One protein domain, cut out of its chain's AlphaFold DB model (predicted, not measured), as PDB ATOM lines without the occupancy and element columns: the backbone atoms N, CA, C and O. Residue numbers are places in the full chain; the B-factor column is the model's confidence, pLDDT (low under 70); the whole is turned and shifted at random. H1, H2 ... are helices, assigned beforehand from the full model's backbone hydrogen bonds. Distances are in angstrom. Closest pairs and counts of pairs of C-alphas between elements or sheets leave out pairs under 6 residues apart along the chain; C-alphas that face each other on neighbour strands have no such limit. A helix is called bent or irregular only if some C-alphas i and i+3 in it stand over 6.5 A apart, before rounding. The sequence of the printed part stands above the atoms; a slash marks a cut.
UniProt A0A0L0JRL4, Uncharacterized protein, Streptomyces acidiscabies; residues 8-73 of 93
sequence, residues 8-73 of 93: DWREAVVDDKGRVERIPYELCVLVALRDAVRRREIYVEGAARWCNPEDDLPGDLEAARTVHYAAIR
ATOM      1  N   ASP A   8     -42.523  34.876 -24.089       92.69
ATOM      2  CA  ASP A   8     -42.434  35.631 -25.349       92.69
ATOM      3  C   ASP A   8     -41.138  35.378 -26.145       92.69
ATOM      4  O   ASP A   8     -41.064  35.714 -27.317       92.69
ATOM      5  N   TRP A   9     -40.107  34.797 -25.521       94.56
ATOM      6  CA  TRP A   9     -38.825  34.490 -26.167       94.56
ATOM      7  C   TRP A   9     -38.699  33.021 -26.581       94.56
ATOM      8  O   TRP A   9     -37.706  32.650 -27.199       94.56
ATOM      9  N   ARG A  10     -39.675  32.164 -26.249       93.56
ATOM     10  CA  ARG A  10     -39.558  30.715 -26.492       93.56
ATOM     11  C   ARG A  10     -39.424  30.372 -27.967       93.56
ATOM     12  O   ARG A  10     -38.607  29.521 -28.285       93.56
ATOM     13  N   GLU A  11     -40.157  31.064 -28.833       94.56
ATOM     14  CA  GLU A  11     -40.107  30.852 -30.287       94.56
ATOM     15  C   GLU A  11     -38.751  31.240 -30.890       94.56
ATOM     16  O   GLU A  11     -38.311  30.642 -31.861       94.56
ATOM     17  N   ALA A  12     -38.045  32.203 -30.288       94.62
ATOM     18  CA  ALA A  12     -36.691  32.552 -30.709       94.62
ATOM     19  C   ALA A  12     -35.639  31.568 -30.175       94.62
ATOM     20  O   ALA A  12     -34.554  31.467 -30.734       94.62
ATOM     21  N   VAL A  13     -35.924  30.883 -29.064       97.06
ATOM     22  CA  VAL A  13     -34.969  30.017 -28.362       97.06
ATOM     23  C   VAL A  13     -35.077  28.556 -28.792       97.06
ATOM     24  O   VAL A  13     -34.083  27.841 -28.712       97.06
ATOM     25  N   VAL A  14     -36.257  28.090 -29.196       96.62
ATOM     26  CA  VAL A  14     -36.508  26.688 -29.539       96.62
ATOM     27  C   VAL A  14     -37.002  26.599 -30.975       96.62
ATOM     28  O   VAL A  14     -38.022  27.198 -31.300       96.62
ATOM     29  N   ASP A  15     -36.290  25.842 -31.808       94.06
ATOM     30  CA  ASP A  15     -36.690  25.593 -33.194       94.06
ATOM     31  C   ASP A  15     -37.865  24.600 -33.291       94.06
ATOM     32  O   ASP A  15     -38.237  23.928 -32.323       94.06
ATOM     33  N   ASP A  16     -38.421  24.447 -34.493       94.31
ATOM     34  CA  ASP A  16     -39.548  23.537 -34.763       94.31
ATOM     35  C   ASP A  16     -39.233  22.056 -34.471       94.31
ATOM     36  O   ASP A  16     -40.132  21.220 -34.380       94.31
ATOM     37  N   LYS A  17     -37.948  21.707 -34.332       95.06
ATOM     38  CA  LYS A  17     -37.471  20.360 -33.987       95.06
ATOM     39  C   LYS A  17     -37.225  20.208 -32.484       95.06
ATOM     40  O   LYS A  17     -36.734  19.163 -32.055       95.06
ATOM     41  N   GLY A  18     -37.541  21.226 -31.683       94.00
ATOM     42  CA  GLY A  18     -37.324  21.240 -30.241       94.00
ATOM     43  C   GLY A  18     -35.869  21.473 -29.829       94.00
ATOM     44  O   GLY A  18     -35.520  21.219 -28.674       94.00
ATOM     45  N   ARG A  19     -34.996  21.914 -30.742       95.94
ATOM     46  CA  ARG A  19     -33.582  22.192 -30.453       95.94
ATOM     47  C   ARG A  19     -33.417  23.619 -29.960       95.94
ATOM     48  O   ARG A  19     -34.129  24.521 -30.383       95.94
ATOM     49  N   VAL A  20     -32.458  23.813 -29.059       96.50
ATOM     50  CA  VAL A  20     -32.185  25.124 -28.469       96.50
ATOM     51  C   VAL A  20     -31.193  25.896 -29.330       96.50
ATOM     52  O   VAL A  20     -30.056  25.462 -29.517       96.50
ATOM     53  N   GLU A  21     -31.607  27.070 -29.786       97.00
ATOM     54  CA  GLU A  21     -30.740  28.044 -30.429       97.00
ATOM     55  C   GLU A  21     -29.856  28.726 -29.380       97.00
ATOM     56  O   GLU A  21     -30.327  29.363 -28.432       97.00
ATOM     57  N   ARG A  22     -28.536  28.576 -29.535       96.62
ATOM     58  CA  ARG A  22     -27.567  28.940 -28.491       96.62
ATOM     59  C   ARG A  22     -27.566  30.437 -28.181       96.62
ATOM     60  O   ARG A  22     -27.645  30.813 -27.019       96.62
ATOM     61  N   ILE A  23     -27.491  31.281 -29.209       97.25
ATOM     62  CA  ILE A  23     -27.382  32.743 -29.063       97.25
ATOM     63  C   ILE A  23     -28.568  33.347 -28.279       97.25
ATOM     64  O   ILE A  23     -28.333  34.033 -27.281       97.25
ATOM     65  N   PRO A  24     -29.837  33.116 -28.666       96.75
ATOM     66  CA  PRO A  24     -30.975  33.681 -27.938       96.75
ATOM     67  C   PRO A  24     -31.113  33.087 -26.530       96.75
ATOM     68  O   PRO A  24     -31.516  33.792 -25.600       96.75
ATOM     69  N   TYR A  25     -30.724  31.823 -26.340       97.12
ATOM     70  CA  TYR A  25     -30.678  31.216 -25.015       97.12
ATOM     71  C   TYR A  25     -29.627  31.872 -24.110       97.12
ATOM     72  O   TYR A  25     -29.946  32.250 -22.983       97.12
ATOM     73  N   GLU A  26     -28.399  32.060 -24.596       97.62
ATOM     74  CA  GLU A  26     -27.318  32.722 -23.857       97.62
ATOM     75  C   GLU A  26     -27.714  34.141 -23.441       97.62
ATOM     76  O   GLU A  26     -27.489  34.529 -22.296       97.62
ATOM     77  N   LEU A  27     -28.386  34.892 -24.318       97.25
ATOM     78  CA  LEU A  27     -28.909  36.210 -23.964       97.25
ATOM     79  C   LEU A  27     -29.903  36.132 -22.793       97.25
ATOM     80  O   LEU A  27     -29.802  36.919 -21.849       97.25
ATOM     81  N   CYS A  28     -30.833  35.171 -22.820       97.31
ATOM     82  CA  CYS A  28     -31.776  34.952 -21.719       97.31
ATOM     83  C   CYS A  28     -31.051  34.593 -20.412       97.31
ATOM     84  O   CYS A  28     -31.372  35.145 -19.360       97.31
ATOM     85  N   VAL A  29     -30.042  33.718 -20.481       96.75
ATOM     86  CA  VAL A  29     -29.207  33.337 -19.332       96.75
ATOM     87  C   VAL A  29     -28.494  34.552 -18.745       96.75
ATOM     88  O   VAL A  29     -28.550  34.760 -17.535       96.75
ATOM     89  N   LEU A  30     -27.865  35.384 -19.577       96.69
ATOM     90  CA  LEU A  30     -27.145  36.574 -19.121       96.69
ATOM     91  C   LEU A  30     -28.079  37.598 -18.469       96.69
ATOM     92  O   LEU A  30     -27.721  38.205 -17.460       96.69
ATOM     93  N   VAL A  31     -29.286  37.776 -19.011       95.81
ATOM     94  CA  VAL A  31     -30.306  38.646 -18.411       95.81
ATOM     95  C   VAL A  31     -30.757  38.100 -17.056       95.81
ATOM     96  O   VAL A  31     -30.740  38.843 -16.075       95.81
ATOM     97  N   ALA A  32     -31.093  36.810 -16.978       95.56
ATOM     98  CA  ALA A  32     -31.517  36.175 -15.732       95.56
ATOM     99  C   ALA A  32     -30.419  36.235 -14.659       95.56
ATOM    100  O   ALA A  32     -30.691  36.596 -13.514       95.56
ATOM    101  N   LEU A  33     -29.166  35.963 -15.038       94.31
ATOM    102  CA  LEU A  33     -28.013  36.054 -14.145       94.31
ATOM    103  C   LEU A  33     -27.803  37.484 -13.646       94.31
ATOM    104  O   LEU A  33     -27.650  37.700 -12.446       94.31
ATOM    105  N   ARG A  34     -27.843  38.476 -14.542       92.75
ATOM    106  CA  ARG A  34     -27.735  39.891 -14.163       92.75
ATOM    107  C   ARG A  34     -28.798  40.267 -13.135       92.75
ATOM    108  O   ARG A  34     -28.499  40.976 -12.174       92.75
ATOM    109  N   ASP A  35     -30.029  39.820 -13.341       93.50
ATOM    110  CA  ASP A  35     -31.144  40.162 -12.467       93.50
ATOM    111  C   ASP A  35     -31.066  39.414 -11.121       93.50
ATOM    112  O   ASP A  35     -31.420  39.984 -10.089       93.50
ATOM    113  N   ALA A  36     -30.546  38.183 -11.092       92.88
ATOM    114  CA  ALA A  36     -30.251  37.447  -9.859       92.88
ATOM    115  C   ALA A  36     -29.120  38.098  -9.043       92.88
ATOM    116  O   ALA A  36     -29.263  38.276  -7.833       92.88
ATOM    117  N   VAL A  37     -28.042  38.542  -9.703       91.75
ATOM    118  CA  VAL A  37     -26.938  39.280  -9.061       91.75
ATOM    119  C   VAL A  37     -27.422  40.618  -8.500       91.75
ATOM    120  O   VAL A  37     -27.128  40.957  -7.359       91.75
ATOM    121  N   ARG A  38     -28.239  41.369  -9.251       89.25
ATOM    122  CA  ARG A  38     -28.829  42.632  -8.764       89.25
ATOM    123  C   ARG A  38     -29.721  42.442  -7.539       89.25
ATOM    124  O   ARG A  38     -29.727  43.299  -6.662       89.25
ATOM    125  N   ARG A  39     -30.477  41.342  -7.490       91.19
ATOM    126  CA  ARG A  39     -31.317  40.975  -6.338       91.19
ATOM    127  C   ARG A  39     -30.525  40.330  -5.198       91.19
ATOM    128  O   ARG A  39     -31.119  40.050  -4.165       91.19
ATOM    129  N   ARG A  40     -29.211  40.127  -5.374       89.25
ATOM    130  CA  ARG A  40     -28.305  39.475  -4.416       89.25
ATOM    131  C   ARG A  40     -28.732  38.049  -4.050       89.25
ATOM    132  O   ARG A  40     -28.425  37.561  -2.973       89.25
ATOM    133  N   GLU A  41     -29.423  37.370  -4.968       90.69
ATOM    134  CA  GLU A  41     -29.695  35.926  -4.867       90.69
ATOM    135  C   GLU A  41     -28.453  35.100  -5.225       90.69
ATOM    136  O   GLU A  41     -28.300  33.965  -4.785       90.69
ATOM    137  N   ILE A  42     -27.574  35.682  -6.047       90.19
ATOM    138  CA  ILE A  42     -26.262  35.154  -6.412       90.19
ATOM    139  C   ILE A  42     -25.252  36.257  -6.113       90.19
ATOM    140  O   ILE A  42     -25.430  37.387  -6.568       90.19
ATOM    141  N   TYR A  43     -24.184  35.925  -5.396       90.06
ATOM    142  CA  TYR A  43     -23.031  36.801  -5.222       90.06
ATOM    143  C   TYR A  43     -21.793  36.154  -5.838       90.06
ATOM    144  O   TYR A  43     -21.708  34.934  -5.986       90.06
ATOM    145  N   VAL A  44     -20.842  36.994  -6.233       87.12
ATOM    146  CA  VAL A  44     -19.557  36.564  -6.785       87.12
ATOM    147  C   VAL A  44     -18.468  37.202  -5.943       87.12
ATOM    148  O   VAL A  44     -18.494  38.409  -5.700       87.12
ATOM    149  N   GLU A  45     -17.518  36.393  -5.487       86.75
ATOM    150  CA  GLU A  45     -16.374  36.874  -4.719       86.75
ATOM    151  C   GLU A  45     -15.601  37.944  -5.514       86.75
ATOM    152  O   GLU A  45     -15.376  37.813  -6.717       86.75
ATOM    153  N   GLY A  46     -15.253  39.054  -4.857       80.50
ATOM    154  CA  GLY A  46     -14.586  40.199  -5.491       80.50
ATOM    155  C   GLY A  46     -15.502  41.160  -6.268       80.50
ATOM    156  O   GLY A  46     -15.032  42.198  -6.741       80.50
ATOM    157  N   ALA A  47     -16.809  40.892  -6.383       79.62
ATOM    158  CA  ALA A  47     -17.752  41.827  -6.998       79.62
ATOM    159  C   ALA A  47     -18.157  42.944  -6.015       79.62
ATOM    160  O   ALA A  47     -19.031  42.766  -5.174       79.62
ATOM    161  N   ALA A  48     -17.566  44.134  -6.159       71.31
ATOM    162  CA  ALA A  48     -17.743  45.227  -5.193       71.31
ATOM    163  C   ALA A  48     -19.178  45.787  -5.084       71.31
ATOM    164  O   ALA A  48     -19.612  46.165  -4.003       71.31
ATOM    165  N   ARG A  49     -19.933  45.886  -6.192       79.44
ATOM    166  CA  ARG A  49     -21.261  46.546  -6.188       79.44
ATOM    167  C   ARG A  49     -22.393  45.658  -5.652       79.44
ATOM    168  O   ARG A  49     -23.356  46.176  -5.095       79.44
ATOM    169  N   TRP A  50     -22.306  44.353  -5.885       79.75
ATOM    170  CA  TRP A  50     -23.340  43.367  -5.547       79.75
ATOM    171  C   TRP A  50     -22.680  42.228  -4.762       79.75
ATOM    172  O   TRP A  50     -22.694  41.074  -5.188       79.75
ATOM    173  N   CYS A  51     -21.993  42.616  -3.685       79.19
ATOM    174  CA  CYS A  51     -21.210  41.754  -2.808       79.19
ATOM    175  C   CYS A  51     -22.090  40.755  -2.045       79.19
ATOM    176  O   CYS A  51     -23.319  40.754  -2.167       79.19
ATOM    177  N   ASN A  52     -21.440  39.886  -1.273       86.25
ATOM    178  CA  ASN A  52     -22.111  38.922  -0.417       86.25
ATOM    179  C   ASN A  52     -23.090  39.647   0.532       86.25
ATOM    180  O   ASN A  52     -22.658  40.531   1.271       86.25
ATOM    181  N   PRO A  53     -24.395  39.317   0.518       85.88
ATOM    182  CA  PRO A  53     -25.374  39.964   1.391       85.88
ATOM    183  C   PRO A  53     -25.116  39.711   2.883       85.88
ATOM    184  O   PRO A  53     -25.556  40.511   3.701       85.88
ATOM    185  N   GLU A  54     -24.392  38.647   3.241       84.94
ATOM    186  CA  GLU A  54     -24.010  38.387   4.636       84.94
ATOM    187  C   GLU A  54     -23.031  39.443   5.175       84.94
ATOM    188  O   GLU A  54     -23.039  39.728   6.369       84.94
ATOM    189  N   ASP A  55     -22.231  40.074   4.308       86.56
ATOM    190  CA  ASP A  55     -21.255  41.095   4.713       86.56
ATOM    191  C   ASP A  55     -21.937  42.409   5.151       86.56
ATOM    192  O   ASP A  55     -21.322  43.231   5.828       86.56
ATOM    193  N   ASP A  56     -23.210  42.608   4.788       84.50
ATOM    194  CA  ASP A  56     -24.015  43.748   5.246       84.50
ATOM    195  C   ASP A  56     -24.577  43.543   6.662       84.50
ATOM    196  O   ASP A  56     -25.157  44.468   7.244       84.50
ATOM    197  N   LEU A  57     -24.470  42.333   7.217       86.00
ATOM    198  CA  LEU A  57     -25.039  42.038   8.522       86.00
ATOM    199  C   LEU A  57     -24.186  42.663   9.637       86.00
ATOM    200  O   LEU A  57     -22.955  42.615   9.594       86.00
ATOM    201  N   PRO A  58     -24.823  43.222  10.684       88.06
ATOM    202  CA  PRO A  58     -24.108  43.632  11.883       88.06
ATOM    203  C   PRO A  58     -23.338  42.447  12.480       88.06
ATOM    204  O   PRO A  58     -23.885  41.351  12.609       88.06
ATOM    205  N   GLY A  59     -22.090  42.659  12.901       88.56
ATOM    206  CA  GLY A  59     -21.276  41.594  13.505       88.56
ATOM    207  C   GLY A  59     -21.853  41.024  14.811       88.56
ATOM    208  O   GLY A  59     -21.493  39.923  15.216       88.56
ATOM    209  N   ASP A  60     -22.763  41.751  15.462       91.44
ATOM    210  CA  ASP A  60     -23.492  41.345  16.664       91.44
ATOM    211  C   ASP A  60     -24.904  40.802  16.376       91.44
ATOM    212  O   ASP A  60     -25.636  40.503  17.322       91.44
ATOM    213  N   LEU A  61     -25.282  40.616  15.103       89.31
ATOM    214  CA  LEU A  61     -26.622  40.176  14.694       89.31
ATOM    215  C   LEU A  61     -27.090  38.935  15.455       89.31
ATOM    216  O   LEU A  61     -28.228  38.897  15.914       89.31
ATOM    217  N   GLU A  62     -26.229  37.926  15.601       89.81
ATOM    218  CA  GLU A  62     -26.576  36.685  16.299       89.81
ATOM    219  C   GLU A  62     -26.835  36.915  17.794       89.81
ATOM    220  O   GLU A  62     -27.805  36.389  18.344       89.81
ATOM    221  N   ALA A  63     -26.026  37.756  18.446       93.06
ATOM    222  CA  ALA A  63     -26.208  38.104  19.854       93.06
ATOM    223  C   ALA A  63     -27.463  38.969  20.072       93.06
ATOM    224  O   ALA A  63     -28.179  38.799  21.061       93.06
ATOM    225  N   ALA A  64     -27.766  39.860  19.127       92.25
ATOM    226  CA  ALA A  64     -28.905  40.772  19.165       92.25
ATOM    227  C   ALA A  64     -30.154  40.237  18.433       92.25
ATOM    228  O   ALA A  64     -31.156  40.949  18.309       92.25
ATOM    229  N   ARG A  65     -30.145  38.974  17.976       92.44
ATOM    230  CA  ARG A  65     -31.169  38.418  17.072       92.44
ATOM    231  C   ARG A  65     -32.583  38.554  17.623       92.44
ATOM    232  O   ARG A  65     -33.494  38.950  16.900       92.44
ATOM    233  N   THR A  66     -32.760  38.302  18.920       93.88
ATOM    234  CA  THR A  66     -34.047  38.457  19.617       93.88
ATOM    235  C   THR A  66     -34.587  39.886  19.518       93.88
ATOM    236  O   THR A  66     -35.770  40.073  19.245       93.88
ATOM    237  N   VAL A  67     -33.727  40.894  19.702       93.94
ATOM    238  CA  VAL A  67     -34.108  42.313  19.644       93.94
ATOM    239  C   VAL A  67     -34.465  42.707  18.211       93.94
ATOM    240  O   VAL A  67     -35.522  43.298  17.983       93.94
ATOM    241  N   HIS A  68     -33.632  42.329  17.238       90.62
ATOM    242  CA  HIS A  68     -33.872  42.637  15.827       90.62
ATOM    243  C   HIS A  68     -35.179  42.028  15.315       90.62
ATOM    244  O   HIS A  68     -35.991  42.730  14.712       90.62
ATOM    245  N   TYR A  69     -35.428  40.748  15.603       92.19
ATOM    246  CA  TYR A  69     -36.644  40.061  15.166       92.19
ATOM    247  C   TYR A  69     -37.901  40.614  15.844       92.19
ATOM    248  O   TYR A  69     -38.927  40.785  15.179       92.19
ATOM    249  N   ALA A  70     -37.819  40.972  17.132       93.56
ATOM    250  CA  ALA A  70     -38.914  41.637  17.833       93.56
ATOM    251  C   ALA A  70     -39.265  42.991  17.193       93.56
ATOM    252  O   ALA A  70     -40.447  43.286  16.999       93.56
ATOM    253  N   ALA A  71     -38.261  43.783  16.794       94.25
ATOM    254  CA  ALA A  71     -38.464  45.089  16.163       94.25
ATOM    255  C   ALA A  71     -39.239  44.998  14.835       94.25
ATOM    256  O   ALA A  71     -40.110  45.829  14.572       94.25
ATOM    257  N   ILE A  72     -38.983  43.963  14.027       93.00
ATOM    258  CA  ILE A  72     -39.686  43.725  12.751       93.00
ATOM    259  C   ILE A  72     -40.894  42.783  12.877       93.00
ATOM    260  O   ILE A  72     -41.462  42.372  11.864       93.00
ATOM    261  N   ARG A  73     -41.308  42.451  14.109       93.50
ATOM    262  CA  ARG A  73     -42.450  41.568  14.419       93.50
ATOM    263  C   ARG A  73     -42.356  40.195  13.741       93.50
ATOM    264  O   ARG A  73     -43.359  39.648  13.286       93.50
TER     265      ARG A  73
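Overview. This is residues 8 to 73 of the 93 residues of an uncharacterized protein of Streptomyces acidiscabies (UniProt A0A0L0JRL4). The model is a long, drawn-out chain with no packed core: one long helix, H2, with the short helix H1 folded back on its first turns, and past its other end a wide loop, residues 39 to 52, followed by an arm, residues 54 to 73, that sticks out free and takes in most of H3 and the whole of H4. H1 and H4 lie far apart at the two ends of the long axis, and both are turned to the same side of it. The printed part has 66 residues with four named helices, in the order H1, H2, H3, H4, and no named strand; the class is all helix. The whole is extended, with a radius of gyration of the C-alphas of 19.6 A, and its outline is flat, spanning 58 by 30 by 14 A.

Arrangement. The printed part begins with H1, residues 8 to 13, which is joined by a short link of 8 residues to H2, residues 22 to 38. H1 and H2 touch, with 4 pairs of C-alphas within 8 A. The closest C-alphas of the two are those of Val 13 and Pro 24, 5.4 A apart. H2 touches H1 with residues 22 to 25 alone. Their lines stand at a steep tilt of 46 degrees, opposite ways, and their centres are 13.6 A apart. A long link of 14 residues, 39 to 52, follows H2 and leads to H3, residues 53 to 56. H2 and H3 are apart, and so are H1 and H3. A short link of 8 residues then leads to H4, residues 65 to 71. H3 and H4 are apart, and H4 is apart from H1 and from H2 as well. H3 and H4 touch no helix. In the backbones of H2 and H4 every pair of O i and N i+4 is within hydrogen-bond range, while H1 has 1 of 2 such pairs within range, beside 2 of 3 pairs of O i and N i+3. H3 is too short for any pair of O i and N i+4, and its one pair of O i and N i+3 is within range.

Along the chain. H1 runs from Asp 8, with its C-alpha at (-42.434, 35.631, -25.349), to Val 13, and is 9.8 A long from first to last C-alpha. It is irregular: C-alphas 8 and 11 are 7.3 A apart. H2 is the longest helix, with 17 residues from Arg 22 to Arg 38; its C-alphas run from (-27.567, 28.940, -28.491) to (-28.829, 42.632, -8.764), a length of 24.0 A. H3 has four residues, Pro 53 to Asp 56, and measures 5.6 A. H4 runs from Arg 65 to Ala 71 and measures 9.9 A, ending with its last C-alpha at (-38.464, 45.089, 16.163).

Size, cuts and confidence. The two C-alphas farthest apart are those of Asp 16 and Ala 63, at 58.1 A, and the first and last printed C-alphas, those of Asp 8 and Arg 73, are 40.2 A apart. Residues 54 to 73 stand free, of which 54 to 56 belong to H3 and 65 to 71 to H4. The body without them has 46 residues and spans 42 by 18 by 11 A, with a radius of gyration of 14.3 A. The link from H2 to H3 is long, and its C-alphas lie 3 to 16 A from the mean of all C-alphas; the other two links are short. The printed part has no cut. The mean pLDDT of the printed part is 91.3, and no printed residue is under 70; H3 has a mean of 85.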